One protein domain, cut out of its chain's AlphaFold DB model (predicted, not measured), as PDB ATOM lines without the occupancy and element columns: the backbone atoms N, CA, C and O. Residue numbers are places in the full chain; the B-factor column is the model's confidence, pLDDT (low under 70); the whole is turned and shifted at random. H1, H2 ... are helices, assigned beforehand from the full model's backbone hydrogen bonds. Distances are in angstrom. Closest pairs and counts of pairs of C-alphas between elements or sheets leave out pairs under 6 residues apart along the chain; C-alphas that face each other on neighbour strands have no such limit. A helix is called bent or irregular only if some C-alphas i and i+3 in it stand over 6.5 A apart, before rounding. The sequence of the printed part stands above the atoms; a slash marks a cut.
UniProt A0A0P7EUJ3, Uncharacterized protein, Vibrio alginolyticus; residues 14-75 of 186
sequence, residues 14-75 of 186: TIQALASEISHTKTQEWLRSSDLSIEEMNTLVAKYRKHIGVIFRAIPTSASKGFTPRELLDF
ATOM      1  N   THR A  14     -43.453  20.626 -37.160       94.06
ATOM      2  CA  THR A  14     -42.866  20.152 -38.421       94.06
ATOM      3  C   THR A  14     -41.511  20.807 -38.678       94.06
ATOM      4  O   THR A  14     -40.543  20.112 -38.978       94.06
ATOM      5  N   ILE A  15     -41.406  22.133 -38.535       93.50
ATOM      6  CA  ILE A  15     -40.141  22.862 -38.717       93.50
ATOM      7  C   ILE A  15     -39.078  22.343 -37.749       93.50
ATOM      8  O   ILE A  15     -37.931  22.142 -38.149       93.50
ATOM      9  N   GLN A  16     -39.447  22.091 -36.494       92.44
ATOM     10  CA  GLN A  16     -38.522  21.575 -35.495       92.44
ATOM     11  C   GLN A  16     -38.038  20.162 -35.849       92.44
ATOM     12  O   GLN A  16     -36.832  19.916 -35.813       92.44
ATOM     13  N   ALA A  17     -38.940  19.271 -36.273       92.94
ATOM     14  CA  ALA A  17     -38.591  17.918 -36.709       92.94
ATOM     15  C   ALA A  17     -37.681  17.914 -37.951       92.94
ATOM     16  O   ALA A  17     -36.641  17.252 -37.960       92.94
ATOM     17  N   LEU A  18     -38.024  18.698 -38.978       91.56
ATOM     18  CA  LEU A  18     -37.234  18.800 -40.209       91.56
ATOM     19  C   LEU A  18     -35.871  19.454 -39.967       91.56
ATOM     20  O   LEU A  18     -34.875  19.043 -40.558       91.56
ATOM     21  N   ALA A  19     -35.792  20.440 -39.072       89.44
ATOM     22  CA  ALA A  19     -34.520  21.044 -38.695       89.44
ATOM     23  C   ALA A  19     -33.595  20.061 -37.972       89.44
ATOM     24  O   ALA A  19     -32.386  20.090 -38.208       89.44
ATOM     25  N   SER A  20     -34.144  19.177 -37.136       89.06
ATOM     26  CA  SER A  20     -33.378  18.081 -36.538       89.06
ATOM     27  C   SER A  20     -32.883  17.092 -37.595       89.06
ATOM     28  O   SER A  20     -31.723  16.693 -37.539       89.06
ATOM     29  N   GLU A  21     -33.707  16.749 -38.592       89.56
ATOM     30  CA  GLU A  21     -33.286  15.879 -39.702       89.56
ATOM     31  C   GLU A  21     -32.155  16.515 -40.526       89.56
ATOM     32  O   GLU A  21     -31.140  15.875 -40.786       89.56
ATOM     33  N   ILE A  22     -32.296  17.793 -40.891       86.69
ATOM     34  CA  ILE A  22     -31.306  18.528 -41.693       86.69
ATOM     35  C   ILE A  22     -30.018  18.805 -40.906       86.69
ATOM     36  O   ILE A  22     -28.941  18.872 -41.499       86.69
ATOM     37  N   SER A  23     -30.105  18.953 -39.581       83.56
ATOM     38  CA  SER A  23     -28.956  19.191 -38.695       83.56
ATOM     39  C   SER A  23     -28.119  20.433 -39.058       83.56
ATOM     40  O   SER A  23     -26.926  20.496 -38.768       83.56
ATOM     41  N   HIS A  24     -28.739  21.458 -39.659       80.25
ATOM     42  CA  HIS A  24     -28.111  22.757 -39.932       80.25
ATOM     43  C   HIS A  24     -28.673  23.843 -39.002       80.25
ATOM     44  O   HIS A  24     -29.889  23.968 -38.832       80.25
ATOM     45  N   THR A  25     -27.792  24.663 -38.421       79.81
ATOM     46  CA  THR A  25     -28.117  25.604 -37.327       79.81
ATOM     47  C   THR A  25     -29.125  26.686 -37.716       79.81
ATOM     48  O   THR A  25     -29.846  27.195 -36.862       79.81
ATOM     49  N   LYS A  26     -29.215  27.015 -39.009       83.69
ATOM     50  CA  LYS A  26     -30.147  28.016 -39.552       83.69
ATOM     51  C   LYS A  26     -31.430  27.443 -40.153       83.69
ATOM     52  O   LYS A  26     -32.277  28.213 -40.587       83.69
ATOM     53  N   THR A  27     -31.614  26.120 -40.159       86.25
ATOM     54  CA  THR A  27     -32.752  25.483 -40.855       86.25
ATOM     55  C   THR A  27     -34.104  25.986 -40.367       86.25
ATOM     56  O   THR A  27     -34.989  26.233 -41.177       86.25
ATOM     57  N   GLN A  28     -34.269  26.167 -39.054       89.69
ATOM     58  CA  GLN A  28     -35.545  26.630 -38.508       89.69
ATOM     59  C   GLN A  28     -35.876  28.049 -38.976       89.69
ATOM     60  O   GLN A  28     -36.970  28.290 -39.470       89.69
ATOM     61  N   GLU A  29     -34.925  28.978 -38.854       88.50
ATOM     62  CA  GLU A  29     -35.070  30.362 -39.326       88.50
ATOM     63  C   GLU A  29     -35.357  30.402 -40.834       88.50
ATOM     64  O   GLU A  29     -36.258  31.105 -41.281       88.50
ATOM     65  N   TRP A  30     -34.645  29.573 -41.596       87.75
ATOM     66  CA  TRP A  30     -34.780  29.457 -43.042       87.75
ATOM     67  C   TRP A  30     -36.136  28.893 -43.488       87.75
ATOM     68  O   TRP A  30     -36.739  29.426 -44.409       87.75
ATOM     69  N   LEU A  31     -36.672  27.861 -42.828       89.25
ATOM     70  CA  LEU A  31     -38.018  27.354 -43.132       89.25
ATOM     71  C   LEU A  31     -39.106  28.351 -42.704       89.25
ATOM     72  O   LEU A  31     -40.078  28.546 -43.439       89.25
ATOM     73  N   ARG A  32     -38.927  29.024 -41.555       90.56
ATOM     74  CA  ARG A  32     -39.859  30.053 -41.054       90.56
ATOM     75  C   ARG A  32     -39.935  31.281 -41.962       90.56
ATOM     76  O   ARG A  32     -40.989  31.904 -42.006       90.56
ATOM     77  N   SER A  33     -38.865  31.619 -42.685       85.50
ATOM     78  CA  SER A  33     -38.865  32.753 -43.622       85.50
ATOM     79  C   SER A  33     -39.629  32.483 -44.923       85.50
ATOM     80  O   SER A  33     -39.799  33.400 -45.723       85.50
ATOM     81  N   SER A  34     -40.107  31.251 -45.135       86.50
ATOM     82  CA  SER A  34     -40.896  30.879 -46.309       86.50
ATOM     83  C   SER A  34     -42.383  30.718 -46.025       86.50
ATOM     84  O   SER A  34     -42.816  30.409 -44.910       86.50
ATOM     85  N   ASP A  35     -43.156  30.834 -47.095       89.12
ATOM     86  CA  ASP A  35     -44.590  30.579 -47.173       89.12
ATOM     87  C   ASP A  35     -44.923  29.113 -47.534       89.12
ATOM     88  O   ASP A  35     -46.090  28.787 -47.741       89.12
ATOM     89  N   LEU A  36     -43.926  28.212 -47.577       91.38
ATOM     90  CA  LEU A  36     -44.125  26.788 -47.891       91.38
ATOM     91  C   LEU A  36     -45.116  26.143 -46.924       91.38
ATOM     92  O   LEU A  36     -44.928  26.246 -45.717       91.38
ATOM     93  N   SER A  37     -46.115  25.417 -47.406       94.44
ATOM     94  CA  SER A  37     -46.991  24.568 -46.593       94.44
ATOM     95  C   SER A  37     -46.231  23.405 -45.931       94.44
ATOM     96  O   SER A  37     -45.087  23.100 -46.263       94.44
ATOM     97  N   ILE A  38     -46.872  22.727 -44.971       94.38
ATOM     98  CA  ILE A  38     -46.296  21.546 -44.298       94.38
ATOM     99  C   ILE A  38     -45.946  20.450 -45.310       94.38
ATOM    100  O   ILE A  38     -44.879  19.844 -45.225       94.38
ATOM    101  N   GLU A  39     -46.824  20.205 -46.278       93.94
ATOM    102  CA  GLU A  39     -46.611  19.199 -47.317       93.94
ATOM    103  C   GLU A  39     -45.443  19.572 -48.237       93.94
ATOM    104  O   GLU A  39     -44.582  18.738 -48.524       93.94
ATOM    105  N   GLU A  40     -45.340  20.846 -48.616       95.00
ATOM    106  CA  GLU A  40     -44.224  21.362 -49.409       95.00
ATOM    107  C   GLU A  40     -42.889  21.274 -48.662       95.00
ATOM    108  O   GLU A  40     -41.892  20.858 -49.247       95.00
ATOM    109  N   MET A  41     -42.855  21.589 -47.362       93.94
ATOM    110  CA  MET A  41     -41.641  21.441 -46.548       93.94
ATOM    111  C   MET A  41     -41.196  19.977 -46.453       93.94
ATOM    112  O   MET A  41     -40.017  19.675 -46.631       93.94
ATOM    113  N   ASN A  42     -42.128  19.049 -46.228       93.38
ATOM    114  CA  ASN A  42     -41.806  17.621 -46.211       93.38
ATOM    115  C   ASN A  42     -41.318  17.131 -47.583       93.38
ATOM    116  O   ASN A  42     -40.345  16.381 -47.662       93.38
ATOM    117  N   THR A  43     -41.941  17.604 -48.665       94.00
ATOM    118  CA  THR A  43     -41.541  17.293 -50.047       94.00
ATOM    119  C   THR A  43     -40.137  17.806 -50.342       94.00
ATOM    120  O   THR A  43     -39.313  17.070 -50.887       94.00
ATOM    121  N   LEU A  44     -39.835  19.038 -49.931       91.06
ATOM    122  CA  LEU A  44     -38.518  19.647 -50.055       91.06
ATOM    123  C   LEU A  44     -37.444  18.789 -49.376       91.06
ATOM    124  O   LEU A  44     -36.446  18.441 -50.005       91.06
ATOM    125  N   VAL A  45     -37.644  18.417 -48.109       90.06
ATOM    126  CA  VAL A  45     -36.650  17.621 -47.373       90.06
ATOM    127  C   VAL A  45     -36.519  16.220 -47.963       90.06
ATOM    128  O   VAL A  45     -35.400  15.762 -48.191       90.06
ATOM    129  N   ALA A  46     -37.629  15.568 -48.312       91.19
ATOM    130  CA  ALA A  46     -37.612  14.248 -48.939       91.19
ATOM    131  C   ALA A  46     -36.849  14.245 -50.275       91.19
ATOM    132  O   ALA A  46     -36.033  13.352 -50.516       91.19
ATOM    133  N   LYS A  47     -37.056  15.272 -51.110       88.12
ATOM    134  CA  LYS A  47     -36.394  15.451 -52.412       88.12
ATOM    135  C   LYS A  47     -34.871  15.481 -52.302       88.12
ATOM    136  O   LYS A  47     -34.185  14.929 -53.160       88.12
ATOM    137  N   TYR A  48     -34.344  16.069 -51.230       86.06
ATOM    138  CA  TYR A  48     -32.903  16.226 -51.018       86.06
ATOM    139  C   TYR A  48     -32.336  15.359 -49.894       86.06
ATOM    140  O   TYR A  48     -31.154  15.482 -49.584       86.06
ATOM    141  N   ARG A  49     -33.115  14.435 -49.319       87.12
ATOM    142  CA  ARG A  49     -32.706  13.603 -48.172       87.12
ATOM    143  C   ARG A  49     -31.378  12.872 -48.400       87.12
ATOM    144  O   ARG A  49     -30.536  12.828 -47.510       87.12
ATOM    145  N   LYS A  50     -31.139  12.347 -49.609       83.25
ATOM    146  CA  LYS A  50     -29.873  11.669 -49.972       83.25
ATOM    147  C   LYS A  50     -28.664  12.608 -50.047       83.25
ATOM    148  O   LYS A  50     -27.527  12.153 -49.992       83.25
ATOM    149  N   HIS A  51     -28.908  13.906 -50.174       77.81
ATOM    150  CA  HIS A  51     -27.899  14.948 -50.332       77.81
ATOM    151  C   HIS A  51     -27.999  16.008 -49.235       77.81
ATOM    152  O   HIS A  51     -27.543  17.134 -49.429       77.81
ATOM    153  N   ILE A  52     -28.588  15.656 -48.087       79.56
ATOM    154  CA  ILE A  52     -28.966  16.608 -47.041       79.56
ATOM    155  C   ILE A  52     -27.755  17.418 -46.563       79.56
ATOM    156  O   ILE A  52     -27.792  18.644 -46.516       79.56
ATOM    157  N   GLY A  53     -26.625  16.736 -46.361       69.75
ATOM    158  CA  GLY A  53     -25.378  17.358 -45.946       69.75
ATOM    159  C   GLY A  53     -24.764  18.266 -47.006       69.75
ATOM    160  O   GLY A  53     -23.996  19.132 -46.647       69.75
ATOM    161  N   VAL A  54     -25.069  18.120 -48.295       71.56
ATOM    162  CA  VAL A  54     -24.498  18.968 -49.363       71.56
ATOM    163  C   VAL A  54     -25.430  20.138 -49.658       71.56
ATOM    164  O   VAL A  54     -25.035  21.291 -49.544       71.56
ATOM    165  N   ILE A  55     -26.694  19.852 -49.958       73.62
ATOM    166  CA  ILE A  55     -27.672  20.862 -50.370       73.62
ATOM    167  C   ILE A  55     -27.958  21.865 -49.258       73.62
ATOM    168  O   ILE A  55     -27.963  23.070 -49.505       73.62
ATOM    169  N   PHE A  56     -28.137  21.397 -48.023       72.12
ATOM    170  CA  PHE A  56     -28.486  22.290 -46.923       72.12
ATOM    171  C   PHE A  56     -27.271  22.960 -46.265       72.12
ATOM    172  O   PHE A  56     -27.449  23.866 -45.456       72.12
ATOM    173  N   ARG A  57     -26.037  22.617 -46.672       66.50
ATOM    174  CA  ARG A  57     -24.853  23.458 -46.405       66.50
ATOM    175  C   ARG A  57     -24.885  24.771 -47.192       66.50
ATOM    176  O   ARG A  57     -24.265  25.738 -46.769       66.50
ATOM    177  N   ALA A  58     -25.640  24.821 -48.293       61.50
ATOM    178  CA  ALA A  58     -25.909  26.042 -49.045       61.50
ATOM    179  C   ALA A  58     -27.138  26.817 -48.528       61.50
ATOM    180  O   ALA A  58     -27.589  27.751 -49.197       61.50
ATOM    181  N   ILE A  59     -27.693  26.445 -47.361       62.28
ATOM    182  CA  ILE A  59     -28.646  27.306 -46.654       62.28
ATOM    183  C   ILE A  59     -27.923  28.615 -46.312       62.28
ATOM    184  O   ILE A  59     -26.838  28.578 -45.722       62.28
ATOM    185  N   PRO A  60     -28.532  29.772 -46.608       59.88
ATOM    186  CA  PRO A  60     -27.942  31.045 -46.265       59.88
ATOM    187  C   PRO A  60     -27.682  31.216 -44.778       59.88
ATOM    188  O   PRO A  60     -28.584  31.136 -43.947       59.88
ATOM    189  N   THR A  61     -26.428  31.517 -44.444       54.94
ATOM    190  CA  THR A  61     -26.053  32.059 -43.133       54.94
ATOM    191  C   THR A  61     -26.292  33.573 -43.052       54.94
ATOM    192  O   THR A  61     -26.299  34.126 -41.953       54.94
ATOM    193  N   SER A  62     -26.547  34.231 -44.193       41.53
ATOM    194  CA  SER A  62     -26.985  35.627 -44.338       41.53
ATOM    195  C   SER A  62     -27.976  35.759 -45.505       41.53
ATOM    196  O   SER A  62     -27.951  34.939 -46.416       41.53
ATOM    197  N   ALA A  63     -28.811  36.807 -45.528       37.94
ATOM    198  CA  ALA A  63     -29.903  37.006 -46.501       37.94
ATOM    199  C   ALA A  63     -29.506  36.988 -47.999       37.94
ATOM    200  O   ALA A  63     -30.374  36.950 -48.863       37.94
ATOM    201  N   SER A  64     -28.209  37.001 -48.316       42.81
ATOM    202  CA  SER A  64     -27.666  37.134 -49.670       42.81
ATOM    203  C   SER A  64     -26.910  35.905 -50.199       42.81
ATOM    204  O   SER A  64     -26.347  35.965 -51.293       42.81
ATOM    205  N   LYS A  65     -26.857  34.788 -49.455       53.94
ATOM    206  CA  LYS A  65     -25.986  33.644 -49.795       53.94
ATOM    207  C   LYS A  65     -26.700  32.292 -49.778       53.94
ATOM    208  O   LYS A  65     -26.577  31.585 -48.800       53.94
ATOM    209  N   GLY A  66     -27.383  31.865 -50.836       65.38
ATOM    210  CA  GLY A  66     -27.884  30.481 -50.911       65.38
ATOM    211  C   GLY A  66     -29.220  30.345 -51.622       65.38
ATOM    212  O   GLY A  66     -29.623  31.241 -52.356       65.38
ATOM    213  N   PHE A  67     -29.888  29.209 -51.435       72.56
ATOM    214  CA  PHE A  67     -31.257  29.002 -51.917       72.56
ATOM    215  C   PHE A  67     -32.270  29.411 -50.853       72.56
ATOM    216  O   PHE A  67     -32.085  29.101 -49.675       72.56
ATOM    217  N   THR A  68     -33.369  30.039 -51.249       80.50
ATOM    218  CA  THR A  68     -34.591  30.088 -50.434       80.50
ATOM    219  C   THR A  68     -35.282  28.715 -50.432       80.50
ATOM    220  O   THR A  68     -35.048  27.907 -51.340       80.50
ATOM    221  N   PRO A  69     -36.158  28.415 -49.452       84.25
ATOM    222  CA  PRO A  69     -36.886  27.142 -49.442       84.25
ATOM    223  C   PRO A  69     -37.732  26.922 -50.697       84.25
ATOM    224  O   PRO A  69     -37.777  25.810 -51.219       84.25
ATOM    225  N   ARG A  70     -38.360  27.990 -51.204       81.56
ATOM    226  CA  ARG A  70     -39.198  27.967 -52.409       81.56
ATOM    227  C   ARG A  70     -38.380  27.652 -53.659       81.56
ATOM    228  O   ARG A  70     -38.698  26.701 -54.359       81.56
ATOM    229  N   GLU A  71     -37.274  28.365 -53.878       75.81
ATOM    230  CA  GLU A  71     -36.373  28.085 -55.007       75.81
ATOM    231  C   GLU A  71     -35.889  26.631 -54.998       75.81
ATOM    232  O   GLU A  71     -35.874  25.961 -56.029       75.81
ATOM    233  N   LEU A  72     -35.507  26.120 -53.825       78.50
ATOM    234  CA  LEU A  72     -34.991  24.764 -53.711       78.50
ATOM    235  C   LEU A  72     -36.076  23.704 -53.971       78.50
ATOM    236  O   LEU A  72     -35.783  22.658 -54.562       78.50
ATOM    237  N   LEU A  73     -37.322  23.979 -53.572       83.25
ATOM    238  CA  LEU A  73     -38.473  23.123 -53.857       83.25
ATOM    239  C   LEU A  73     -38.731  23.039 -55.364       83.25
ATOM    240  O   LEU A  73     -38.927  21.933 -55.877       83.25
ATOM    241  N   ASP A  74     -38.650  24.168 -56.066       77.19
ATOM    242  CA  ASP A  74     -38.936  24.268 -57.500       77.19
ATOM    243  C   ASP A  74     -37.824  23.661 -58.367       77.19
ATOM    244  O   ASP A  74     -38.091  23.044 -59.403       77.19
ATOM    245  N   PHE A  75     -36.560  23.762 -57.943       68.12
ATOM    246  CA  PHE A  75     -35.440  23.241 -58.728       68.12
ATOM    247  C   PHE A  75     -35.459  21.728 -58.881       68.12
ATOM    248  O   PHE A  75     -35.722  20.997 -57.934       68.12
TER     249      PHE A  75
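What this domain is: This is residues 14 to 75 of the 186 residues of an uncharacterized protein of Vibrio alginolyticus (UniProt A0A0P7EUJ3). A long, sharply kinked helix, H3, has a helical hairpin, H1 and H2, over one side, packed on it through H1, while the short helix H4 packs crosswise on residues 40 to 44 of H3. Look along the 62 printed residues for four named helices, in the order H1, H2, H3, H4, and no named strand: the class is all helix. The whole is compact, with a radius of gyration of the C-alphas of 10.2 A, and rounded, spanning 26 by 23 by 23 A.

How they stand to each other: Begin at H3, residues 38 to 58, which has a kink of 119 degrees near residue 51 and is irregular: C-alphas 50 and 53 are 8.3 A apart. H1, residues 14 to 22, touches H3 at a shallow tilt of 24 degrees, the same way; their closest C-alphas, of Ile 22 and Ile 52, are 6.1 A apart. H2, residues 27 to 32, touches H1 in a hairpin, with the C-alphas of Ala 19 and Thr 27 closest at 5.2 A. H4, residues 69 to 74, touches H3 at residues 40 to 44 alone, about perpendicular at 83 degrees; the C-alphas of Leu 44 and Leu 73 are closest, at 5.2 A. H1 and H4 are apart. In H1, H2 and H4 every O i to N i+4 pair is within hydrogen-bond range; in H3, 11 of 17 are.

Where its parts are: Find C-alpha 14 at (-42.866, 20.152, -38.421); from there H1 runs 12.1 A to C-alpha 22. H2 follows, then H3 runs 21.4 A from C-alpha 38 at (-46.296, 21.546, -44.298). H4 ends at C-alpha 74, (-38.936, 24.268, -57.500).

The domain as a whole: The C-alphas of Glu 39 and Ser 64 are the two farthest apart, 26.2 A. The printed part has no cut and no long link. Look for pLDDT under 70 at residue 53, residues 57 to 66 and residue 75.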